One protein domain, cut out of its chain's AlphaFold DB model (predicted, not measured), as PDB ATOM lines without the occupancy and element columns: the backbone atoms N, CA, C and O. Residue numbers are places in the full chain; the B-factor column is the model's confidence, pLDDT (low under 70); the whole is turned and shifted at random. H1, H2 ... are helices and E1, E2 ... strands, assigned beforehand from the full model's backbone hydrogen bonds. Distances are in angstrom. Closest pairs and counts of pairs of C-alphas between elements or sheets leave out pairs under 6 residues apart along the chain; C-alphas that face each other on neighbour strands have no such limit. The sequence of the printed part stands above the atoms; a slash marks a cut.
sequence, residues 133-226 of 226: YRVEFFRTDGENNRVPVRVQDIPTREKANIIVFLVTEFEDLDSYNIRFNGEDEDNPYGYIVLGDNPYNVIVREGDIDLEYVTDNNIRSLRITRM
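This is residues 133 to 226 of the 226 residues of the protein "RING-type domain-containing protein" of viral metagenome (UniProt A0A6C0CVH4). A small, strongly twisted antiparallel sheet is built round the long strand E1, with the E5-E4 hairpin on one side of E1 and E2 and E3 staggered along its other side. A single helix, H1, is set off from the sheet, and two long loops, residues 170 to 189 and residues 194 to 205, join H1 to E3 and E3 to E4. The turn of the E1-E2 hairpin and the loop between E3 and E4 lie at opposite ends of the longest axis. The printed part has 94 residues in the order E1 E2 H1 E3 E4 E5; the class is mixed, helices and strands, with under half of the residues in named elements. It is compact, with a radius of gyration of the C-alphas of 12.9 A and spans of 41 by 29 by 23 A.

E1, residues 133 to 140, starts at C-alpha 133 (160.676, 211.819, 194.706) and is 22.6 A long. E2 is residues 146 to 149. H1, residues 156 to 169, is 19.9 A long. E3 is residues 190 to 193 and E4 residues 206 to 209. E5, residues 220 to 225, is 16.9 A long and ends at C-alpha 225 (158.700, 215.722, 195.167).

E1 and E2 form a hairpin; N 139 and O 147 are 2.9 A apart. E3 is antiparallel to E1, with N 135 and O 190 at 2.8 A. On the other side, E5 is antiparallel to E1, with N 136 and O 222 at 2.9 A. E4 and E5 form a hairpin, with N 208 and O 221 at 2.8 A. Residues 178 to 179 pair antiparallel with residues 191 to 192 of E3. H1 is not on the sheet and is apart from E1, E4 and E5; every O i to N i+4 pair in it is within hydrogen-bond range.

The C-alphas of Glu 143 and Asp 196 are the two farthest apart, at 42.8 A. The printed part has no cut. The links H1 to E3 and E3 to E4 are long. The pLDDT is under 70 at residues 181 to 186, 195 to 200 and 215 to 216.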
ATOM      1  N   TYR A 133     160.190 210.862 195.687       88.38
ATOM      2  CA  TYR A 133     160.676 211.819 194.706       88.38
ATOM      3  C   TYR A 133     160.712 211.150 193.345       88.38
ATOM      4  O   TYR A 133     161.269 210.063 193.180       88.38
ATOM      5  N   ARG A 134     160.137 211.816 192.353       88.50
ATOM      6  CA  ARG A 134     160.266 211.450 190.950       88.50
ATOM      7  C   ARG A 134     161.595 211.965 190.416       88.50
ATOM      8  O   ARG A 134     161.947 213.123 190.631       88.50
ATOM      9  N   VAL A 135     162.297 211.104 189.687       90.00
ATOM     10  CA  VAL A 135     163.569 211.406 189.033       90.00
ATOM     11  C   VAL A 135     163.394 211.291 187.525       90.00
ATOM     12  O   VAL A 135     163.083 210.223 186.991       90.00
ATOM     13  N   GLU A 136     163.596 212.409 186.837       90.25
ATOM     14  CA  GLU A 136     163.611 212.485 185.379       90.25
ATOM     15  C   GLU A 136     165.052 212.562 184.880       90.25
ATOM     16  O   GLU A 136     165.866 213.281 185.452       90.25
ATOM     17  N   PHE A 137     165.367 211.845 183.804       91.19
ATOM     18  CA  PHE A 137     166.711 211.810 183.232       91.19
ATOM     19  C   PHE A 137     166.750 212.584 181.925       91.19
ATOM     20  O   PHE A 137     165.868 212.421 181.080       91.19
ATOM     21  N   PHE A 138     167.799 213.380 181.731       91.94
ATOM     22  CA  PHE A 138     167.989 214.170 180.524       91.94
ATOM     23  C   PHE A 138     169.354 213.910 179.898       91.94
ATOM     24  O   PHE A 138     170.400 213.889 180.555       91.94
ATOM     25  N   ARG A 139     169.333 213.767 178.577       92.12
ATOM     26  CA  ARG A 139     170.520 213.797 177.727       92.12
ATOM     27  C   ARG A 139     170.586 215.121 176.990       92.12
ATOM     28  O   ARG A 139     169.553 215.724 176.716       92.12
ATOM     29  N   THR A 140     171.784 215.541 176.622       89.12
ATOM     30  CA  THR A 140     171.960 216.640 175.668       89.12
ATOM     31  C   THR A 140     172.109 216.075 174.267       89.12
ATOM     32  O   THR A 140     172.932 215.181 174.057       89.12
ATOM     33  N   ASP A 141     171.338 216.587 173.315       86.56
ATOM     34  CA  ASP A 141     171.571 216.310 171.899       86.56
ATOM     35  C   ASP A 141     172.779 217.107 171.355       86.56
ATOM     36  O   ASP A 141     173.447 217.848 172.081       86.56
ATOM     37  N   GLY A 142     173.086 216.941 170.064       83.81
ATOM     38  CA  GLY A 142     174.182 217.659 169.399       83.81
ATOM     39  C   GLY A 142     173.991 219.179 169.312       83.81
ATOM     40  O   GLY A 142     174.934 219.882 168.963       83.81
ATOM     41  N   GLU A 143     172.801 219.683 169.646       86.62
ATOM     42  CA  GLU A 143     172.441 221.103 169.661       86.62
ATOM     43  C   GLU A 143     172.336 221.656 171.098       86.62
ATOM     44  O   GLU A 143     171.938 222.801 171.294       86.62
ATOM     45  N   ASN A 144     172.752 220.875 172.108       84.31
ATOM     46  CA  ASN A 144     172.657 221.174 173.543       84.31
ATOM     47  C   ASN A 144     171.223 221.291 174.096       84.31
ATOM     48  O   ASN A 144     171.031 221.802 175.203       84.31
ATOM     49  N   ASN A 145     170.216 220.780 173.395       88.06
ATOM     50  CA  ASN A 145     168.866 220.684 173.933       88.06
ATOM     51  C   ASN A 145     168.769 219.524 174.928       88.06
ATOM     52  O   ASN A 145     169.326 218.442 174.719       88.06
ATOM     53  N   ARG A 146     168.006 219.734 176.004       89.50
ATOM     54  CA  ARG A 146     167.693 218.697 176.992       89.50
ATOM     55  C   ARG A 146     166.585 217.794 176.454       89.50
ATOM     56  O   ARG A 146     165.445 218.223 176.300       89.50
ATOM     57  N   VAL A 147     166.917 216.534 176.198       90.69
ATOM     58  CA  VAL A 147     165.990 215.507 175.714       90.69
ATOM     59  C   VAL A 147     165.721 214.509 176.844       90.69
ATOM     60  O   VAL A 147     166.683 213.966 177.395       90.69
ATOM     61  N   PRO A 148     164.452 214.236 177.199       90.25
ATOM     62  CA  PRO A 148     164.129 213.263 178.234       90.25
ATOM     63  C   PRO A 148     164.513 211.845 177.793       90.25
ATOM     64  O   PRO A 148     164.327 211.465 176.634       90.25
ATOM     65  N   VAL A 149     165.037 211.061 178.729       90.44
ATOM     66  CA  VAL A 149     165.443 209.664 178.538       90.44
ATOM     67  C   VAL A 149     164.567 208.775 179.409       90.44
ATOM     68  O   VAL A 149     164.373 209.058 180.591       90.44
ATOM     69  N   ARG A 150     164.034 207.691 178.836       88.06
ATOM     70  CA  ARG A 150     163.263 206.712 179.608       88.06
ATOM     71  C   ARG A 150     164.212 205.865 180.440       88.06
ATOM     72  O   ARG A 150     165.254 205.443 179.950       88.06
ATOM     73  N   VAL A 151     163.811 205.516 181.658       87.50
ATOM     74  CA  VAL A 151     164.604 204.646 182.549       87.50
ATOM     75  C   VAL A 151     164.962 203.295 181.918       87.50
ATOM     76  O   VAL A 151     166.014 202.727 182.216       87.50
ATOM     77  N   GLN A 152     164.104 202.767 181.044       84.44
ATOM     78  CA  GLN A 152     164.338 201.521 180.305       84.44
ATOM     79  C   GLN A 152     165.542 201.610 179.358       84.44
ATOM     80  O   GLN A 152     166.268 200.632 179.204       84.44
ATOM     81  N   ASP A 153     165.780 202.791 178.787       87.81
ATOM     82  CA  ASP A 153     166.845 203.025 177.811       87.81
ATOM     83  C   ASP A 153     168.212 203.230 178.482       87.81
ATOM     84  O   ASP A 153     169.241 203.257 177.808       87.81
ATOM     85  N   ILE A 154     168.241 203.368 179.813       88.00
ATOM     86  CA  ILE A 154     169.468 203.598 180.577       88.00
ATOM     87  C   ILE A 154     170.192 202.260 180.798       88.00
ATOM     88  O   ILE A 154     169.632 201.354 181.432       88.00
ATOM     89  N   PRO A 155     171.457 202.119 180.361       89.94
ATOM     90  CA  PRO A 155     172.258 200.931 180.620       89.94
ATOM     91  C   PRO A 155     172.395 200.645 182.119       89.94
ATOM     92  O   PRO A 155     172.604 201.552 182.925       89.94
ATOM     93  N   THR A 156     172.390 199.368 182.508       87.69
ATOM     94  CA  THR A 156     172.526 198.950 183.919       87.69
ATOM     95  C   THR A 156     173.771 199.530 184.599       87.69
ATOM     96  O   THR A 156     173.729 199.880 185.775       87.69
ATOM     97  N   ARG A 157     174.875 199.676 183.854       88.69
ATOM     98  CA  ARG A 157     176.112 200.287 184.358       88.69
ATOM     99  C   ARG A 157     175.934 201.772 184.688       88.69
ATOM    100  O   ARG A 157     176.408 202.213 185.726       88.69
ATOM    101  N   GLU A 158     175.232 202.524 183.844       88.81
ATOM    102  CA  GLU A 158     174.942 203.940 184.101       88.81
ATOM    103  C   GLU A 158     173.985 204.100 185.283       88.81
ATOM    104  O   GLU A 158     174.221 204.948 186.139       88.81
ATOM    105  N   LYS A 159     172.970 203.230 185.401       88.44
ATOM    106  CA  LYS A 159     172.086 203.196 186.578       88.44
ATOM    107  C   LYS A 159     172.878 203.038 187.876       88.44
ATOM    108  O   LYS A 159     172.619 203.758 188.834       88.44
ATOM    109  N   ALA A 160     173.852 202.127 187.899       89.00
ATOM    110  CA  ALA A 160     174.704 201.922 189.065       89.00
ATOM    111  C   ALA A 160     175.526 203.176 189.404       89.00
ATOM    112  O   ALA A 160     175.563 203.573 190.564       89.00
ATOM    113  N   ASN A 161     176.121 203.839 188.406       90.88
ATOM    114  CA  ASN A 161     176.866 205.082 188.629       90.88
ATOM    115  C   ASN A 161     175.970 206.203 189.175       90.88
ATOM    116  O   ASN A 161     176.376 206.914 190.089       90.88
ATOM    117  N   ILE A 162     174.748 206.339 188.651       90.25
ATOM    118  CA  ILE A 162     173.771 207.322 189.135       90.25
ATOM    119  C   ILE A 162     173.385 207.024 190.587       90.25
ATOM    120  O   ILE A 162     173.333 207.944 191.393       90.25
ATOM    121  N   ILE A 163     173.149 205.756 190.941       90.38
ATOM    122  CA  ILE A 163     172.866 205.362 192.332       90.38
ATOM    123  C   ILE A 163     174.025 205.751 193.242       90.38
ATOM    124  O   ILE A 163     173.794 206.375 194.271       90.38
ATOM    125  N   VAL A 164     175.261 205.422 192.854       91.75
ATOM    126  CA  VAL A 164     176.453 205.779 193.634       91.75
ATOM    127  C   VAL A 164     176.531 207.290 193.819       91.75
ATOM    128  O   VAL A 164     176.711 207.738 194.943       91.75
ATOM    129  N   PHE A 165     176.327 208.066 192.751       92.06
ATOM    130  CA  PHE A 165     176.318 209.523 192.824       92.06
ATOM    131  C   PHE A 165     175.253 210.057 193.791       92.06
ATOM    132  O   PHE A 165     175.569 210.869 194.653       92.06
ATOM    133  N   LEU A 166     174.010 209.578 193.696       90.12
ATOM    134  CA  LEU A 166     172.919 210.016 194.572       90.12
ATOM    135  C   LEU A 166     173.197 209.685 196.044       90.12
ATOM    136  O   LEU A 166     172.972 210.525 196.903       90.12
ATOM    137  N   VAL A 167     173.722 208.490 196.327       90.25
ATOM    138  CA  VAL A 167     174.113 208.072 197.686       90.25
ATOM    139  C   VAL A 167     175.276 208.915 198.222       90.25
ATOM    140  O   VAL A 167     175.349 209.171 199.417       90.25
ATOM    141  N   THR A 168     176.198 209.355 197.360       90.50
ATOM    142  CA  THR A 168     177.300 210.236 197.783       90.50
ATOM    143  C   THR A 168     176.885 211.694 197.955       90.50
ATOM    144  O   THR A 168     177.459 212.380 198.793       90.50
ATOM    145  N   GLU A 169     175.929 212.171 197.157       91.06
ATOM    146  CA  GLU A 169     175.468 213.565 197.170       91.06
ATOM    147  C   GLU A 169     174.463 213.823 198.301       91.06
ATOM    148  O   GLU A 169     174.460 214.897 198.901       91.06
ATOM    149  N   PHE A 170     173.612 212.839 198.608       88.38
ATOM    150  CA  PHE A 170     172.605 212.934 199.659       88.38
ATOM    151  C   PHE A 170     173.017 212.104 200.873       88.38
ATOM    152  O   PHE A 170     172.964 210.875 200.847       88.38
ATOM    153  N   GLU A 171     173.391 212.792 201.953       84.38
ATOM    154  CA  GLU A 171     173.635 212.158 203.250       84.38
ATOM    155  C   GLU A 171     172.400 211.351 203.692       84.38
ATOM    156  O   GLU A 171     171.257 211.745 203.451       84.38
ATOM    157  N   ASP A 172     172.646 210.190 204.304       83.50
ATOM    158  CA  ASP A 172     171.635 209.234 204.778       83.50
ATOM    159  C   ASP A 172     170.747 208.579 203.698       83.50
ATOM    160  O   ASP A 172     169.852 207.793 204.027       83.50
ATOM    161  N   LEU A 173     171.000 208.828 202.406       85.75
ATOM    162  CA  LEU A 173     170.344 208.097 201.325       85.75
ATOM    163  C   LEU A 173     171.056 206.760 201.080       85.75
ATOM    164  O   LEU A 173     172.212 206.731 200.672       85.75
ATOM    165  N   ASP A 174     170.360 205.638 201.270       85.31
ATOM    166  CA  ASP A 174     170.884 204.316 200.911       85.31
ATOM    167  C   ASP A 174     170.442 203.915 199.493       85.31
ATOM    168  O   ASP A 174     169.374 204.277 198.996       85.31
ATOM    169  N   SER A 175     171.255 203.089 198.847       84.38
ATOM    170  CA  SER A 175     170.956 202.411 197.589       84.38
ATOM    171  C   SER A 175     169.610 201.669 197.597       84.38
ATOM    172  O   SER A 175     168.947 201.608 196.563       84.38
ATOM    173  N   TYR A 176     169.161 201.158 198.752       82.06
ATOM    174  CA  TYR A 176     167.858 200.493 198.898       82.06
ATOM    175  C   TYR A 176     166.658 201.443 198.757       82.06
ATOM    176  O   TYR A 176     165.553 200.990 198.436       82.06
ATOM    177  N   ASN A 177     166.863 202.745 198.967       81.88
ATOM    178  CA  ASN A 177     165.843 203.783 198.829       81.88
ATOM    179  C   ASN A 177     165.656 204.224 197.370       81.88
ATOM    180  O   ASN A 177     164.698 204.922 197.048       81.88
ATOM    181  N   ILE A 178     166.548 203.828 196.462       83.56
ATOM    182  CA  ILE A 178     166.509 204.245 195.061       83.56
ATOM    183  C   ILE A 178     165.949 203.096 194.223       83.56
ATOM    184  O   ILE A 178     166.526 202.010 194.154       83.56
ATOM    185  N   ARG A 179     164.814 203.327 193.555       81.88
ATOM    186  CA  ARG A 179     164.181 202.345 192.670       81.88
ATOM    187  C   ARG A 179     163.945 202.925 191.285       81.88
ATOM    188  O   ARG A 179     163.129 203.816 191.063       81.88
ATOM    189  N   PHE A 180     164.618 202.344 190.308       80.56
ATOM    190  CA  PHE A 180     164.356 202.615 188.903       80.56
ATOM    191  C   PHE A 180     163.274 201.665 188.397       80.56
ATOM    192  O   PHE A 180     163.579 200.613 187.838       80.56
ATOM    193  N   ASN A 181     162.010 202.025 188.622       66.75
ATOM    194  CA  ASN A 181     160.891 201.296 188.038       66.75
ATOM    195  C   ASN A 181     160.823 201.617 186.543       66.75
ATOM    196  O   ASN A 181     160.787 202.775 186.149       66.75
ATOM    197  N   GLY A 182     160.837 200.585 185.712       56.84
ATOM    198  CA  GLY A 182     160.688 200.732 184.268       56.84
ATOM    199  C   GLY A 182     160.083 199.497 183.625       56.84
ATOM    200  O   GLY A 182     160.291 199.291 182.443       56.84
ATOM    201  N   GLU A 183     159.404 198.633 184.379       51.12
ATOM    202  CA  GLU A 183     158.808 197.414 183.812       51.12
ATOM    203  C   GLU A 183     157.392 197.646 183.273       51.12
ATOM    204  O   GLU A 183     156.968 196.931 182.370       51.12
ATOM    205  N   ASP A 184     156.707 198.694 183.732       59.00
ATOM    206  CA  ASP A 184     155.417 199.094 183.182       59.00
ATOM    207  C   ASP A 184     155.643 200.102 182.042       59.00
ATOM    208  O   ASP A 184     156.265 201.148 182.244       59.00
ATOM    209  N   GLU A 185     155.147 199.793 180.837       58.78
ATOM    210  CA  GLU A 185     155.286 200.623 179.621       58.78
ATOM    211  C   GLU A 185     154.810 202.077 179.807       58.78
ATOM    212  O   GLU A 185     155.238 202.976 179.078       58.78
ATOM    213  N   ASP A 186     153.979 202.316 180.821       67.50
ATOM    214  CA  ASP A 186     153.356 203.600 181.114       67.50
ATOM    215  C   ASP A 186     154.215 204.530 181.989       67.50
ATOM    216  O   ASP A 186     153.848 205.692 182.177       67.50
ATOM    217  N   ASN A 187     155.358 204.069 182.521       71.06
ATOM    218  CA  ASN A 187     156.153 204.861 183.460       71.06
ATOM    219  C   ASN A 187     157.625 205.037 183.040       71.06
ATOM    220  O   ASN A 187     158.470 204.185 183.324       71.06
ATOM    221  N   PRO A 188     157.977 206.162 182.389       74.44
ATOM    222  CA  PRO A 188     159.341 206.418 181.946       74.44
ATOM    223  C   PRO A 188     160.269 206.958 183.051       74.44
ATOM    224  O   PRO A 188     161.416 207.278 182.731       74.44
ATOM    225  N   TYR A 189     159.805 207.085 184.303       77.19
ATOM    226  CA  TYR A 189     160.490 207.811 185.381       77.19
ATOM    227  C   TYR A 189     161.131 206.905 186.439       77.19
ATOM    228  O   TYR A 189     160.658 205.808 186.723       77.19
ATOM    229  N   GLY A 190     162.222 207.383 187.044       79.19
ATOM    230  CA  GLY A 190     162.807 206.772 188.235       79.19
ATOM    231  C   GLY A 190     162.145 207.312 189.499       79.19
ATOM    232  O   GLY A 190     161.585 208.408 189.480       79.19
ATOM    233  N   TYR A 191     162.234 206.574 190.604       82.62
ATOM    234  CA  TYR A 191     161.698 207.014 191.889       82.62
ATOM    235  C   TYR A 191     162.714 206.811 193.006       82.62
ATOM    236  O   TYR A 191     163.358 205.768 193.117       82.62
ATOM    237  N   ILE A 192     162.826 207.807 193.873       80.94
ATOM    238  CA  ILE A 192     163.474 207.670 195.172       80.94
ATOM    239  C   ILE A 192     162.347 207.502 196.181       80.94
ATOM    240  O   ILE A 192     161.497 208.378 196.326       80.94
ATOM    241  N   VAL A 193     162.317 206.353 196.845       80.12
ATOM    242  CA  VAL A 193     161.352 206.031 197.890       80.12
ATOM    243  C   VAL A 193     162.092 206.102 199.213       80.12
ATOM    244  O   VAL A 193     162.873 205.213 199.555       80.12
ATOM    245  N   LEU A 194     161.849 207.168 199.970       73.75
ATOM    246  CA  LEU A 194     162.296 207.215 201.353       73.75
ATOM    247  C   LEU A 194     161.391 206.253 202.134       73.75
ATOM    248  O   LEU A 194     160.198 206.509 202.259       73.75
ATOM    249  N   GLY A 195     161.929 205.095 202.537       67.81
ATOM    250  CA  GLY A 195     161.199 204.070 203.292       67.81
ATOM    251  C   GLY A 195     160.841 204.533 204.710       67.81
ATOM    252  O   GLY A 195     160.406 205.658 204.922       67.81
ATOM    253  N   ASP A 196     161.075 203.690 205.714       62.19
ATOM    254  CA  ASP A 196     160.636 203.952 207.098       62.19
ATOM    255  C   ASP A 196     161.358 205.122 207.801       62.19
ATOM    256  O   ASP A 196     161.034 205.449 208.942       62.19
ATOM    257  N   ASN A 197     162.320 205.780 207.139       58.28
ATOM    258  CA  ASN A 197     163.052 206.920 207.692       58.28
ATOM    259  C   ASN A 197     163.014 208.172 206.785       58.28
ATOM    260  O   ASN A 197     164.049 208.598 206.268       58.28
ATOM    261  N   PRO A 198     161.834 208.781 206.563       61.38
ATOM    262  CA  PRO A 198     161.687 209.919 205.655       61.38
ATOM    263  C   PRO A 198     162.201 211.247 206.229       61.38
ATOM    264  O   PRO A 198     162.337 212.213 205.486       61.38
ATOM    265  N   TYR A 199     162.472 211.320 207.537       58.34
ATOM    266  CA  TYR A 199     162.785 212.578 208.225       58.34
ATOM    267  C   TYR A 199     164.280 212.907 208.298       58.34
ATOM    268  O   TYR A 199     164.621 214.036 208.644       58.34
ATOM    269  N   ASN A 200     165.158 211.960 207.953       65.75
ATOM    270  CA  ASN A 200     166.607 212.179 207.997       65.75
ATOM    271  C   ASN A 200     167.208 212.540 206.634       65.75
ATOM    272  O   ASN A 200     168.269 213.150 206.589       65.75
ATOM    273  N   VAL A 201     166.529 212.222 205.528       75.19
ATOM    274  CA  VAL A 201     167.072 212.456 204.185       75.19
ATOM    275  C   VAL A 201     166.472 213.723 203.589       75.19
ATOM    276  O   VAL A 201     165.301 213.759 203.204       75.19
ATOM    277  N   ILE A 202     167.287 214.770 203.478       80.38
ATOM    278  CA  ILE A 202     166.905 216.012 202.801       80.38
ATOM    279  C   ILE A 202     167.352 215.917 201.343       80.38
ATOM    280  O   ILE A 202     168.506 216.184 201.009       80.38
ATOM    281  N   VAL A 203     166.423 215.551 200.460       85.44
ATOM    282  CA  VAL A 203     166.672 215.550 199.016       85.44
ATOM    283  C   VAL A 203     166.432 216.957 198.472       85.44
ATOM    284  O   VAL A 203     165.380 217.555 198.694       85.44
ATOM    285  N   ARG A 204     167.414 217.503 197.752       84.88
ATOM    286  CA  ARG A 204     167.278 218.801 197.080       84.88
ATOM    287  C   ARG A 204     166.436 218.625 195.817       84.88
ATOM    288  O   ARG A 204     166.797 217.848 194.936       84.88
ATOM    289  N   GLU A 205     165.325 219.349 195.731       89.81
ATOM    290  CA  GLU A 205     164.514 219.430 194.515       89.81
ATOM    291  C   GLU A 205     165.183 220.345 193.481       89.81
ATOM    292  O   GLU A 205     165.770 221.370 193.833       89.81
ATOM    293  N   GLY A 206     165.068 219.990 192.201       90.62
ATOM    294  CA  GLY A 206     165.634 220.768 191.100       90.62
ATOM    295  C   GLY A 206     166.441 219.940 190.109       90.62
ATOM    296  O   GLY A 206     166.411 218.708 190.124       90.62
ATOM    297  N   ASP A 207     167.130 220.650 189.219       90.75
ATOM    298  CA  ASP A 207     168.024 220.058 188.229       90.75
ATOM    299  C   ASP A 207     169.412 219.840 188.843       90.75
ATOM    300  O   ASP A 207     169.972 220.742 189.465       90.75
ATOM    301  N   ILE A 208     169.967 218.649 188.641       91.62
ATOM    302  CA  ILE A 208     171.299 218.254 189.094       91.62
ATOM    303  C   ILE A 208     172.094 217.798 187.877       91.62
ATOM    304  O   ILE A 208     171.663 216.905 187.142       91.62
ATOM    305  N   ASP A 209     173.255 218.407 187.669       90.50
ATOM    306  CA  ASP A 209     174.147 218.063 186.567       90.50
ATOM    307  C   ASP A 209     175.041 216.867 186.942       90.50
ATOM    308  O   ASP A 209     175.564 216.762 188.050       90.50
ATOM    309  N   LEU A 210     175.212 215.944 185.995       87.56
ATOM    310  CA  LEU A 210     175.922 214.667 186.135       87.56
ATOM    311  C   LEU A 210     177.215 214.629 185.305       87.56
ATOM    312  O   LEU A 210     177.646 213.553 184.887       87.56
ATOM    313  N   GLU A 211     177.833 215.786 185.041       75.44
ATOM    314  CA  GLU A 211     178.937 215.956 184.074       75.44
ATOM    315  C   GLU A 211     180.111 214.972 184.246       75.44
ATOM    316  O   GLU A 211     180.808 214.683 183.276       75.44
ATOM    317  N   TYR A 212     180.307 214.416 185.446       74.31
ATOM    318  CA  TYR A 212     181.430 213.530 185.783       74.31
ATOM    319  C   TYR A 212     181.034 212.072 186.064       74.31
ATOM    320  O   TYR A 212     181.892 211.261 186.411       74.31
ATOM    321  N   VAL A 213     179.749 211.725 185.956       73.94
ATOM    322  CA  VAL A 213     179.213 210.456 186.484       73.94
ATOM    323  C   VAL A 213     178.953 209.425 185.386       73.94
ATOM    324  O   VAL A 213     179.101 208.217 185.613       73.94
ATOM    325  N   THR A 214     178.545 209.866 184.195       72.12
ATOM    326  CA  THR A 214     178.123 208.957 183.121       72.12
ATOM    327  C   THR A 214     179.010 209.070 181.888       72.12
ATOM    328  O   THR A 214     179.460 210.149 181.511       72.12
ATOM    329  N   ASP A 215     179.231 207.936 181.220       68.19
ATOM    330  CA  ASP A 215     180.082 207.817 180.030       68.19
ATOM    331  C   ASP A 215     179.397 208.359 178.744       68.19
ATOM    332  O   ASP A 215     179.640 207.833 177.659       68.19
ATOM    333  N   ASN A 216     178.596 209.437 178.855       64.50
ATOM    334  CA  ASN A 216     178.050 210.318 177.795       64.50
ATOM    335  C   ASN A 216     176.541 210.281 177.487       64.50
ATOM    336  O   ASN A 216     176.106 211.093 176.666       64.50
ATOM    337  N   ASN A 217     175.715 209.437 178.110       76.25
ATOM    338  CA  ASN A 217     174.288 209.402 177.748       76.25
ATOM    339  C   ASN A 217     173.382 210.270 178.620       76.25
ATOM    340  O   ASN A 217     172.352 210.707 178.123       76.25
ATOM    341  N   ILE A 218     173.726 210.550 179.879       87.44
ATOM    342  CA  ILE A 218     172.855 211.310 180.790       87.44
ATOM    343  C   ILE A 218     173.663 212.438 181.414       87.44
ATOM    344  O   ILE A 218     174.609 212.198 182.161       87.44
ATOM    345  N   ARG A 219     173.285 213.678 181.101       89.06
ATOM    346  CA  ARG A 219     174.015 214.873 181.546       89.06
ATOM    347  C   ARG A 219     173.377 215.567 182.729       89.06
ATOM    348  O   ARG A 219     174.087 216.238 183.463       89.06
ATOM    349  N   SER A 220     172.077 215.403 182.928       91.06
ATOM    350  CA  SER A 220     171.401 215.952 184.094       91.06
ATOM    351  C   SER A 220     170.213 215.090 184.494       91.06
ATOM    352  O   SER A 220     169.671 214.320 183.694       91.06
ATOM    353  N   LEU A 221     169.815 215.217 185.751       92.06
ATOM    354  CA  LEU A 221     168.580 214.662 186.279       92.06
ATOM    355  C   LEU A 221     167.760 215.768 186.941       92.06
ATOM    356  O   LEU A 221     168.316 216.766 187.390       92.06
ATOM    357  N   ARG A 222     166.443 215.598 186.992       92.50
ATOM    358  CA  ARG A 222     165.541 216.493 187.721       92.50
ATOM    359  C   ARG A 222     164.828 215.715 188.803       92.50
ATOM    360  O   ARG A 222     164.198 214.700 188.512       92.50
ATOM    361  N   ILE A 223     164.909 216.212 190.029       92.38
ATOM    362  CA  ILE A 223     164.219 215.641 191.182       92.38
ATOM    363  C   ILE A 223     163.005 216.507 191.501       92.38
ATOM    364  O   ILE A 223     163.122 217.722 191.657       92.38
ATOM    365  N   THR A 224     161.829 215.888 191.570       89.50
ATOM    366  CA  THR A 224     160.566 216.544 191.936       89.50
ATOM    367  C   THR A 224     159.873 215.728 193.015       89.50
ATOM    368  O   THR A 224     159.689 214.523 192.847       89.50
ATOM    369  N   ARG A 225     159.495 216.367 194.121       88.06
ATOM    370  CA  ARG A 225     158.700 215.722 195.167       88.06
ATOM    371  C   ARG A 225     157.284 215.454 194.654       88.06
ATOM    372  O   ARG A 225     156.711 216.313 193.983       88.06
ATOM    373  N   MET A 226     156.781 214.245 194.900       80.94
ATOM    374  CA  MET A 226     155.416 213.843 194.535       80.94
ATOM    375  C   MET A 226     154.419 214.150 195.645       80.94
ATOM    376  O   MET A 226     154.838 214.168 196.823       80.94
TER     377      MET A 226